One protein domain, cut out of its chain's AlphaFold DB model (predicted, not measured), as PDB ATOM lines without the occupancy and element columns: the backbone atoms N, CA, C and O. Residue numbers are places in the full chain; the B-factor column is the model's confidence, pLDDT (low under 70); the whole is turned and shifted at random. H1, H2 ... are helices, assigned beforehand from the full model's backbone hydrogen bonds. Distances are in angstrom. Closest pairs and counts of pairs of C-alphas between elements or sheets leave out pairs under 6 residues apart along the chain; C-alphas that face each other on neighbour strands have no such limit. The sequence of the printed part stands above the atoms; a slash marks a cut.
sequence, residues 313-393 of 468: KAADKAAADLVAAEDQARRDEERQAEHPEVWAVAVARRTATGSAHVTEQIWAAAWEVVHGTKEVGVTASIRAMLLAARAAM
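This is residues 313 to 393 of the 468 residues of an uncharacterized protein of Kitasatospora kifunensis (UniProt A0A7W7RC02). Picture a long, open chain of helices: the long helix H1 and the first part of H2 meet near their ends in a V, H3 crosses H2 to make a small packed middle, and H4 leads away at the far end. Residues 313 to 324 of H1 and residues 387 to 393 of H4 stick out at opposite ends as two free arms, and these make much of the length. The printed part has 81 residues, with four named helices in the order H1, H2, H3, H4 and no named strand; the class is all helix. The whole is loose, with a radius of gyration of the C-alphas of 16.6 A and spans of 57 by 28 by 21 A.

Find C-alpha 313 at (37.157, -1.466, 25.522); from there H1, residues 313 to 338, runs 37.2 A to C-alpha 338 at (47.966, 26.890, 47.077). After His 339 look for H2, residues 340 to 353, which is 19.8 A long. Further on, H3 takes residues 360 to 371 and is 15.8 A long. Last comes H4, residues 380 to 393, which runs 19.6 A and ends at C-alpha 393 at (22.822, 47.370, 46.861).

Start at the last turns of H1, where you will find the C-alphas of Gln 336 and Trp 343 5.5 A apart, the closest of H1 and H2. These two helices are close but not clearly touching, and they run opposite ways at a steep tilt of 47 degrees. Move on to H2 and H3, which touch; their closest C-alphas, those of Ala 346 and Ala 366, are 5.0 A apart. H2 and H3 run opposite ways at a steep tilt of 52 degrees. From H3 go to H4: the two are close but not clearly touching and about perpendicular at 76 degrees, with the C-alphas of His 371 and Ala 380 the closest at 5.8 A. H1 is apart from H3 and from H4, and H2 is apart from H4. In H1, H2, H3 and H4 every O i to N i+4 pair is within hydrogen-bond range.

Look at Ala 314 and Ala 392 for the two C-alphas farthest apart, 57.5 A. Without the stretches that stand free, the body has 62 residues and spans 37 by 22 by 16 A. The link from H1 to H2 is tight, and those from H2 to H3 and from H3 to H4 are short. The printed part has no cut. The mean pLDDT of the printed part of this model is 95.5, and no printed residue is under 70.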
ATOM      1  N   LYS A 313      37.850  -2.041  24.357       96.88
ATOM      2  CA  LYS A 313      37.157  -1.466  25.522       96.88
ATOM      3  C   LYS A 313      37.995  -1.554  26.795       96.88
ATOM      4  O   LYS A 313      37.954  -0.635  27.610       96.88
ATOM      5  N   ALA A 314      38.732  -2.648  26.983       96.88
ATOM      6  CA  ALA A 314      39.634  -2.797  28.118       96.88
ATOM      7  C   ALA A 314      40.814  -1.813  28.037       96.88
ATOM      8  O   ALA A 314      41.138  -1.185  29.044       96.88
ATOM      9  N   ALA A 315      41.402  -1.635  26.851       96.44
ATOM     10  CA  ALA A 315      42.479  -0.677  26.615       96.44
ATOM     11  C   ALA A 315      42.015   0.780  26.795       96.44
ATOM     12  O   ALA A 315      42.666   1.536  27.512       96.44
ATOM     13  N   ASP A 316      40.862   1.151  26.230       95.56
ATOM     14  CA  ASP A 316      40.276   2.490  26.362       95.56
ATOM     15  C   ASP A 316      39.960   2.814  27.824       95.56
ATOM     16  O   ASP A 316      40.237   3.913  28.303       95.56
ATOM     17  N   LYS A 317      39.419   1.837  28.563       97.50
ATOM     18  CA  LYS A 317      39.171   1.988  29.996       97.50
ATOM     19  C   LYS A 317      40.474   2.155  30.777       97.50
ATOM     20  O   LYS A 317      40.556   3.052  31.603       97.50
ATOM     21  N   ALA A 318      41.487   1.331  30.506       96.88
ATOM     22  CA  ALA A 318      42.783   1.449  31.168       96.88
ATOM     23  C   ALA A 318      43.447   2.809  30.885       96.88
ATOM     24  O   ALA A 318      43.993   3.423  31.796       96.88
ATOM     25  N   ALA A 319      43.348   3.312  29.650       95.69
ATOM     26  CA  ALA A 319      43.834   4.639  29.286       95.69
ATOM     27  C   ALA A 319      43.056   5.756  30.006       95.69
ATOM     28  O   ALA A 319      43.666   6.681  30.537       95.69
ATOM     29  N   ALA A 320      41.724   5.656  30.079       96.12
ATOM     30  CA  ALA A 320      40.894   6.614  30.808       96.12
ATOM     31  C   ALA A 320      41.199   6.622  32.316       96.12
ATOM     32  O   ALA A 320      41.278   7.692  32.916       96.12
ATOM     33  N   ASP A 321      41.414   5.446  32.914       95.44
ATOM     34  CA  ASP A 321      41.772   5.302  34.326       95.44
ATOM     35  C   ASP A 321      43.158   5.921  34.620       95.44
ATOM     36  O   ASP A 321      43.332   6.561  35.658       95.44
ATOM     37  N   LEU A 322      44.125   5.798  33.699       96.94
ATOM     38  CA  LEU A 322      45.440   6.450  33.809       96.94
ATOM     39  C   LEU A 322      45.335   7.977  33.745       96.94
ATOM     40  O   LEU A 322      45.855   8.654  34.629       96.94
ATOM     41  N   VAL A 323      44.613   8.520  32.758       96.94
ATOM     42  CA  VAL A 323      44.406   9.975  32.631       96.94
ATOM     43  C   VAL A 323      43.697  10.530  33.868       96.94
ATOM     44  O   VAL A 323      44.095  11.563  34.400       96.94
ATOM     45  N   ALA A 324      42.684   9.824  34.379       94.62
ATOM     46  CA  ALA A 324      41.989  10.224  35.600       94.62
ATOM     47  C   ALA A 324      42.915  10.225  36.830       94.62
ATOM     48  O   ALA A 324      42.789  11.102  37.688       94.62
ATOM     49  N   ALA A 325      43.850   9.271  36.924       95.50
ATOM     50  CA  ALA A 325      44.831   9.220  38.006       95.50
ATOM     51  C   ALA A 325      45.856  10.366  37.920       95.50
ATOM     52  O   ALA A 325      46.157  10.981  38.944       95.50
ATOM     53  N   GLU A 326      46.349  10.685  36.720       96.56
ATOM     54  CA  GLU A 326      47.259  11.815  36.481       96.56
ATOM     55  C   GLU A 326      46.585  13.163  36.780       96.56
ATOM     56  O   GLU A 326      47.151  14.001  37.483       96.56
ATOM     57  N   ASP A 327      45.344  13.353  36.322       95.44
ATOM     58  CA  ASP A 327      44.560  14.559  36.603       95.44
ATOM     59  C   ASP A 327      44.309  14.749  38.100       95.44
ATOM     60  O   ASP A 327      44.383  15.871  38.606       95.44
ATOM     61  N   GLN A 328      44.023  13.659  38.817       94.06
ATOM     62  CA  GLN A 328      43.859  13.694  40.265       94.06
ATOM     63  C   GLN A 328      45.174  14.065  40.964       94.06
ATOM     64  O   GLN A 328      45.151  14.907  41.859       94.06
ATOM     65  N   ALA A 329      46.307  13.489  40.546       96.44
ATOM     66  CA  ALA A 329      47.619  13.807  41.109       96.44
ATOM     67  C   ALA A 329      47.974  15.289  40.916       96.44
ATOM     68  O   ALA A 329      48.330  15.958  41.883       96.44
ATOM     69  N   ARG A 330      47.767  15.832  39.709       97.56
ATOM     70  CA  ARG A 330      47.978  17.258  39.419       97.56
ATOM     71  C   ARG A 330      47.119  18.161  40.306       97.56
ATOM     72  O   ARG A 330      47.632  19.109  40.888       97.56
ATOM     73  N   ARG A 331      45.818  17.865  40.440       96.25
ATOM     74  CA  ARG A 331      44.921  18.652  41.310       96.25
ATOM     75  C   ARG A 331      45.358  18.600  42.766       96.25
ATOM     76  O   ARG A 331      45.245  19.594  43.472       96.25
ATOM     77  N   ASP A 332      45.813  17.443  43.231       96.50
ATOM     78  CA  ASP A 332      46.266  17.263  44.607       96.50
ATOM     79  C   ASP A 332      47.575  18.031  44.874       96.50
ATOM     80  O   ASP A 332      47.696  18.668  45.922       96.50
ATOM     81  N   GLU A 333      48.499  18.077  43.908       97.25
ATOM     82  CA  GLU A 333      49.702  18.922  43.960       97.25
ATOM     83  C   GLU A 333      49.362  20.422  43.991       97.25
ATOM     84  O   GLU A 333      49.855  21.143  44.862       97.25
ATOM     85  N   GLU A 334      48.478  20.892  43.102       97.62
ATOM     86  CA  GLU A 334      48.014  22.290  43.064       97.62
ATOM     87  C   GLU A 334      47.341  22.692  44.387       97.62
ATOM     88  O   GLU A 334      47.687  23.707  44.995       97.62
ATOM     89  N   ARG A 335      46.438  21.848  44.904       97.62
ATOM     90  CA  ARG A 335      45.762  22.058  46.195       97.62
ATOM     91  C   ARG A 335      46.737  22.140  47.360       97.62
ATOM     92  O   ARG A 335      46.556  22.973  48.249       97.62
ATOM     93  N   GLN A 336      47.742  21.266  47.383       97.75
ATOM     94  CA  GLN A 336      48.759  21.262  48.429       97.75
ATOM     95  C   GLN A 336      49.611  22.536  48.390       97.75
ATOM     96  O   GLN A 336      49.951  23.064  49.451       97.75
ATOM     97  N   ALA A 337      49.945  23.022  47.192       97.44
ATOM     98  CA  ALA A 337      50.752  24.222  47.004       97.44
ATOM     99  C   ALA A 337      49.988  25.508  47.369       97.44
ATOM    100  O   ALA A 337      50.522  26.350  48.090       97.44
ATOM    101  N   GLU A 338      48.745  25.656  46.904       97.50
ATOM    102  CA  GLU A 338      47.966  26.890  47.077       97.50
ATOM    103  C   GLU A 338      47.245  26.972  48.432       97.50
ATOM    104  O   GLU A 338      47.048  28.064  48.973       97.50
ATOM    105  N   HIS A 339      46.866  25.829  49.012       97.56
ATOM    106  CA  HIS A 339      46.035  25.764  50.218       97.56
ATOM    107  C   HIS A 339      46.549  24.727  51.238       97.56
ATOM    108  O   HIS A 339      45.833  23.775  51.575       97.56
ATOM    109  N   PRO A 340      47.763  24.907  51.797       98.06
ATOM    110  CA  PRO A 340      48.405  23.905  52.654       98.06
ATOM    111  C   PRO A 340      47.604  23.568  53.925       98.06
ATOM    112  O   PRO A 340      47.572  22.412  54.349       98.06
ATOM    113  N   GLU A 341      46.909  24.545  54.521       97.44
ATOM    114  CA  GLU A 341      46.089  24.336  55.725       97.44
ATOM    115  C   GLU A 341      44.837  23.492  55.439       97.44
ATOM    116  O   GLU A 341      44.523  22.557  56.180       97.44
ATOM    117  N   VAL A 342      44.152  23.769  54.323       97.94
ATOM    118  CA  VAL A 342      42.991  22.984  53.868       97.94
ATOM    119  C   VAL A 342      43.425  21.568  53.501       97.94
ATOM    120  O   VAL A 342      42.763  20.598  53.878       97.94
ATOM    121  N   TRP A 343      44.574  21.432  52.835       98.19
ATOM    122  CA  TRP A 343      45.156  20.143  52.474       98.19
ATOM    123  C   TRP A 343      45.465  19.264  53.684       98.19
ATOM    124  O   TRP A 343      45.096  18.088  53.684       98.19
ATOM    125  N   ALA A 344      46.037  19.812  54.757       98.19
ATOM    126  CA  ALA A 344      46.281  19.052  55.984       98.19
ATOM    127  C   ALA A 344      44.983  18.462  56.577       98.19
ATOM    128  O   ALA A 344      44.934  17.276  56.927       98.19
ATOM    129  N   VAL A 345      43.903  19.253  56.626       98.19
ATOM    130  CA  VAL A 345      42.583  18.789  57.091       98.19
ATOM    131  C   VAL A 345      41.993  17.748  56.133       98.19
ATOM    132  O   VAL A 345      41.433  16.740  56.578       98.19
ATOM    133  N   ALA A 346      42.142  17.948  54.822       97.94
ATOM    134  CA  ALA A 346      41.662  17.021  53.801       97.94
ATOM    135  C   ALA A 346      42.367  15.657  53.881       97.94
ATOM    136  O   ALA A 346      41.703  14.623  53.823       97.94
ATOM    137  N   VAL A 347      43.685  15.629  54.098       98.19
ATOM    138  CA  VAL A 347      44.466  14.392  54.280       98.19
ATOM    139  C   VAL A 347      44.061  13.654  55.558       98.19
ATOM    140  O   VAL A 347      43.890  12.428  55.534       98.19
ATOM    141  N   ALA A 348      43.849  14.376  56.664       98.00
ATOM    142  CA  ALA A 348      43.348  13.786  57.904       98.00
ATOM    143  C   ALA A 348      41.965  13.146  57.693       98.00
ATOM    144  O   ALA A 348      41.745  11.992  58.068       98.00
ATOM    145  N   ARG A 349      41.057  13.850  57.000       98.00
ATOM    146  CA  ARG A 349      39.728  13.333  56.640       98.00
ATOM    147  C   ARG A 349      39.790  12.145  55.682       98.00
ATOM    148  O   ARG A 349      39.080  11.171  55.906       98.00
ATOM    149  N   ARG A 350      40.632  12.181  54.646       98.00
ATOM    150  CA  ARG A 350      40.856  11.052  53.724       98.00
ATOM    151  C   ARG A 350      41.253   9.796  54.494       98.00
ATOM    152  O   ARG A 350      40.677   8.736  54.268       98.00
ATOM    153  N   THR A 351      42.201   9.941  55.417       97.62
ATOM    154  CA  THR A 351      42.703   8.841  56.250       97.62
ATOM    155  C   THR A 351      41.616   8.308  57.182       97.62
ATOM    156  O   THR A 351      41.441   7.097  57.277       97.62
ATOM    157  N   ALA A 352      40.827   9.190  57.806       97.50
ATOM    158  CA  ALA A 352      39.712   8.794  58.668       97.50
ATOM    159  C   ALA A 352      38.587   8.065  57.906       97.50
ATOM    160  O   ALA A 352      38.000   7.124  58.432       97.50
ATOM    161  N   THR A 353      38.301   8.475  56.666       97.50
ATOM    162  CA  THR A 353      37.265   7.864  55.814       97.50
ATOM    163  C   THR A 353      37.755   6.594  55.098       97.50
ATOM    164  O   THR A 353      36.944   5.827  54.589       97.50
ATOM    165  N   GLY A 354      39.071   6.351  55.037       97.00
ATOM    166  CA  GLY A 354      39.656   5.225  54.298       97.00
ATOM    167  C   GLY A 354      39.596   5.384  52.773       97.00
ATOM    168  O   GLY A 354      39.590   4.395  52.044       97.00
ATOM    169  N   SER A 355      39.510   6.619  52.271       96.44
ATOM    170  CA  SER A 355      39.509   6.892  50.827       96.44
ATOM    171  C   SER A 355      40.929   6.837  50.256       96.44
ATOM    172  O   SER A 355      41.874   7.288  50.897       96.44
ATOM    173  N   ALA A 356      41.089   6.314  49.036       94.75
ATOM    174  CA  ALA A 356      42.406   6.193  48.399       94.75
ATOM    175  C   ALA A 356      43.025   7.558  48.033       94.75
ATOM    176  O   ALA A 356      44.230   7.750  48.174       94.75
ATOM    177  N   HIS A 357      42.202   8.521  47.614       96.00
ATOM    178  CA  HIS A 357      42.601   9.881  47.234       96.00
ATOM    179  C   HIS A 357      41.682  10.923  47.891       96.00
ATOM    180  O   HIS A 357      40.637  10.580  48.458       96.00
ATOM    181  N   VAL A 358      42.080  12.197  47.854       97.44
ATOM    182  CA  VAL A 358      41.258  13.305  48.357       97.44
ATOM    183  C   VAL A 358      40.167  13.600  47.327       97.44
ATOM    184  O   VAL A 358      40.396  14.254  46.313       97.44
ATOM    185  N   THR A 359      38.965  13.077  47.562       97.06
ATOM    186  CA  THR A 359      37.814  13.343  46.690       97.06
ATOM    187  C   THR A 359      37.350  14.797  46.822       97.06
ATOM    188  O   THR A 359      37.568  15.435  47.853       97.06
ATOM    189  N   GLU A 360      36.621  15.310  45.824       96.31
ATOM    190  CA  GLU A 360      36.036  16.665  45.863       96.31
ATOM    191  C   GLU A 360      35.161  16.900  47.104       96.31
ATOM    192  O   GLU A 360      35.114  17.993  47.659       96.31
ATOM    193  N   GLN A 361      34.491  15.853  47.586       97.12
ATOM    194  CA  GLN A 361      33.663  15.909  48.791       97.12
ATOM    195  C   GLN A 361      34.514  16.077  50.055       97.12
ATOM    196  O   GLN A 361      34.155  16.851  50.942       97.12
ATOM    197  N   ILE A 362      35.648  15.371  50.135       97.69
ATOM    198  CA  ILE A 362      36.602  15.509  51.242       97.69
ATOM    199  C   ILE A 362      37.240  16.898  51.202       97.69
ATOM    200  O   ILE A 362      37.351  17.534  52.249       97.69
ATOM    201  N   TRP A 363      37.607  17.376  50.010       97.94
ATOM    202  CA  TRP A 363      38.161  18.711  49.807       97.94
ATOM    203  C   TRP A 363      37.183  19.807  50.242       97.94
ATOM    204  O   TRP A 363      37.538  20.654  51.056       97.94
ATOM    205  N   ALA A 364      35.924  19.745  49.799       97.25
ATOM    206  CA  ALA A 364      34.892  20.705  50.190       97.25
ATOM    207  C   ALA A 364      34.609  20.691  51.700       97.25
ATOM    208  O   ALA A 364      34.490  21.744  52.320       97.25
ATOM    209  N   ALA A 365      34.561  19.508  52.320       97.31
ATOM    210  CA  ALA A 365      34.381  19.398  53.765       97.31
ATOM    211  C   ALA A 365      35.588  19.935  54.555       97.31
ATOM    212  O   ALA A 365      35.424  20.463  55.654       97.31
ATOM    213  N   ALA A 366      36.806  19.783  54.028       97.75
ATOM    214  CA  ALA A 366      38.000  20.386  54.612       97.75
ATOM    215  C   ALA A 366      37.983  21.913  54.460       97.75
ATOM    216  O   ALA A 366      38.268  22.620  55.425       97.75
ATOM    217  N   TRP A 367      37.574  22.410  53.291       97.69
ATOM    218  CA  TRP A 367      37.404  23.836  53.020       97.69
ATOM    219  C   TRP A 367      36.428  24.481  54.005       97.69
ATOM    220  O   TRP A 367      36.738  25.510  54.598       97.69
ATOM    221  N   GLU A 368      35.286  23.837  54.250       97.25
ATOM    222  CA  GLU A 368      34.285  24.306  55.209       97.25
ATOM    223  C   GLU A 368      34.821  24.392  56.636       97.25
ATOM    224  O   GLU A 368      34.521  25.348  57.344       97.25
ATOM    225  N   VAL A 369      35.658  23.441  57.053       97.50
ATOM    226  CA  VAL A 369      36.265  23.466  58.392       97.50
ATOM    227  C   VAL A 369      37.241  24.633  58.540       97.50
ATOM    228  O   VAL A 369      37.244  25.284  59.581       97.50
ATOM    229  N   VAL A 370      38.062  24.900  57.523       97.19
ATOM    230  CA  VAL A 370      39.102  25.940  57.591       97.19
ATOM    231  C   VAL A 370      38.522  27.337  57.374       97.19
ATOM    232  O   VAL A 370      38.869  28.275  58.088       97.19
ATOM    233  N   HIS A 371      37.617  27.493  56.408       96.00
ATOM    234  CA  HIS A 371      37.103  28.797  55.990       96.00
ATOM    235  C   HIS A 371      35.679  29.100  56.467       96.00
ATOM    236  O   HIS A 371      35.213  30.224  56.271       96.00
ATOM    237  N   GLY A 372      34.986  28.143  57.092       94.00
ATOM    238  CA  GLY A 372      33.627  28.314  57.620       94.00
ATOM    239  C   GLY A 372      32.531  28.356  56.552       94.00
ATOM    240  O   GLY A 372      31.423  28.819  56.823       94.00
ATOM    241  N   THR A 373      32.828  27.933  55.321       94.62
ATOM    242  CA  THR A 373      31.928  28.032  54.163       94.62
ATOM    243  C   THR A 373      31.876  26.718  53.384       94.62
ATOM    244  O   THR A 373      32.890  26.090  53.106       94.62
ATOM    245  N   LYS A 374      30.676  26.311  52.965       92.88
ATOM    246  CA  LYS A 374      30.482  25.067  52.199       92.88
ATOM    247  C   LYS A 374      30.894  25.170  50.721       92.88
ATOM    248  O   LYS A 374      31.077  24.160  50.048       92.88
ATOM    249  N   GLU A 375      30.992  26.388  50.198       93.81
ATOM    250  CA  GLU A 375      31.358  26.663  48.806       93.81
ATOM    251  C   GLU A 375      32.884  26.790  48.680       93.81
ATOM    252  O   GLU A 375      33.479  27.727  49.216       93.81
ATOM    253  N   VAL A 376      33.511  25.850  47.965       95.81
ATOM    254  CA  VAL A 376      34.959  25.868  47.686       95.81
ATOM    255  C   VAL A 376      35.322  27.134  46.906       95.81
ATOM    256  O   VAL A 376      34.615  27.516  45.976       95.81
ATOM    257  N   GLY A 377      36.415  27.793  47.294       93.25
ATOM    258  CA  GLY A 377      36.873  29.058  46.708       93.25
ATOM    259  C   GLY A 377      36.290  30.316  47.363       93.25
ATOM    260  O   GLY A 377      36.804  31.412  47.149       93.25
ATOM    261  N   VAL A 378      35.264  30.193  48.212       93.50
ATOM    262  CA  VAL A 378      34.694  31.329  48.951       93.50
ATOM    263  C   VAL A 378      35.187  31.281  50.387       93.50
ATOM    264  O   VAL A 378      34.921  30.317  51.096       93.50
ATOM    265  N   THR A 379      35.872  32.320  50.858       93.38
ATOM    266  CA  THR A 379      36.247  32.447  52.275       93.38
ATOM    267  C   THR A 379      35.153  33.164  53.069       93.38
ATOM    268  O   THR A 379      34.328  33.883  52.496       93.38
ATOM    269  N   ALA A 380      35.140  33.029  54.401       90.75
ATOM    270  CA  ALA A 380      34.229  33.799  55.252       90.75
ATOM    271  C   ALA A 380      34.329  35.319  55.013       90.75
ATOM    272  O   ALA A 380      33.308  36.003  55.031       90.75
ATOM    273  N   SER A 381      35.528  35.844  54.725       90.75
ATOM    274  CA  SER A 381      35.721  37.266  54.408       90.75
ATOM    275  C   SER A 381      35.111  37.649  53.060       90.75
ATOM    276  O   SER A 381      34.402  38.649  52.988       90.75
ATOM    277  N   ILE A 382      35.297  36.838  52.011       92.38
ATOM    278  CA  ILE A 382      34.646  37.054  50.708       92.38
ATOM    279  C   ILE A 382      33.128  36.989  50.859       92.38
ATOM    280  O   ILE A 382      32.419  37.851  50.346       92.38
ATOM    281  N   ARG A 383      32.614  36.016  51.616       91.50
ATOM    282  CA  ARG A 383      31.176  35.893  51.876       91.50
ATOM    283  C   ARG A 383      30.636  37.091  52.656       91.50
ATOM    284  O   ARG A 383      29.569  37.590  52.313       91.50
ATOM    285  N   ALA A 384      31.372  37.593  53.647       90.38
ATOM    286  CA  ALA A 384      31.016  38.813  54.366       90.38
ATOM    287  C   ALA A 384      31.023  40.045  53.445       90.38
ATOM    288  O   ALA A 384      30.081  40.831  53.493       90.38
ATOM    289  N   MET A 385      32.017  40.179  52.558       91.88
ATOM    290  CA  MET A 385      32.062  41.247  51.551       91.88
ATOM    291  C   MET A 385      30.886  41.161  50.575       91.88
ATOM    292  O   MET A 385      30.253  42.176  50.302       91.88
ATOM    293  N   LEU A 386      30.541  39.964  50.094       90.62
ATOM    294  CA  LEU A 386      29.380  39.750  49.224       90.62
ATOM    295  C   LEU A 386      28.070  40.104  49.933       90.62
ATOM    296  O   LEU A 386      27.202  40.737  49.334       90.62
ATOM    297  N   LEU A 387      27.920  39.731  51.206       91.50
ATOM    298  CA  LEU A 387      26.749  40.092  52.006       91.50
ATOM    299  C   LEU A 387      26.680  41.601  52.260       91.50
ATOM    300  O   LEU A 387      25.605  42.178  52.123       91.50
ATOM    301  N   ALA A 388      27.807  42.250  52.556       91.06
ATOM    302  CA  ALA A 388      27.883  43.699  52.720       91.06
ATOM    303  C   ALA A 388      27.565  44.439  51.411       91.06
ATOM    304  O   ALA A 388      26.783  45.383  51.421       91.06
ATOM    305  N   ALA A 389      28.095  43.979  50.275       90.31
ATOM    306  CA  ALA A 389      27.784  44.527  48.957       90.31
ATOM    307  C   ALA A 389      26.303  44.338  48.603       90.31
ATOM    308  O   ALA A 389      25.667  45.249  48.079       90.31
ATOM    309  N   ARG A 390      25.722  43.177  48.934       91.00
ATOM    310  CA  ARG A 390      24.290  42.920  48.751       91.00
ATOM    311  C   ARG A 390      23.433  43.833  49.625       91.00
ATOM    312  O   ARG A 390      22.454  44.372  49.123       91.00
ATOM    313  N   ALA A 391      23.815  44.035  50.883       88.62
ATOM    314  CA  ALA A 391      23.147  44.971  51.782       88.62
ATOM    315  C   ALA A 391      23.261  46.420  51.277       88.62
ATOM    316  O   ALA A 391      22.269  47.138  51.265       88.62
ATOM    317  N   ALA A 392      24.430  46.825  50.774       85.69
ATOM    318  CA  ALA A 392      24.640  48.144  50.179       85.69
ATOM    319  C   ALA A 392      23.809  48.346  48.900       85.69
ATOM    320  O   ALA A 392      23.217  49.404  48.716       85.69
ATOM    321  N   MET A 393      23.703  47.328  48.036       86.31
ATOM    322  CA  MET A 393      22.822  47.370  46.861       86.31
ATOM    323  C   MET A 393      21.341  47.419  47.248       86.31
ATOM    324  O   MET A 393      20.574  48.110  46.587       86.31
TER     325      MET A 393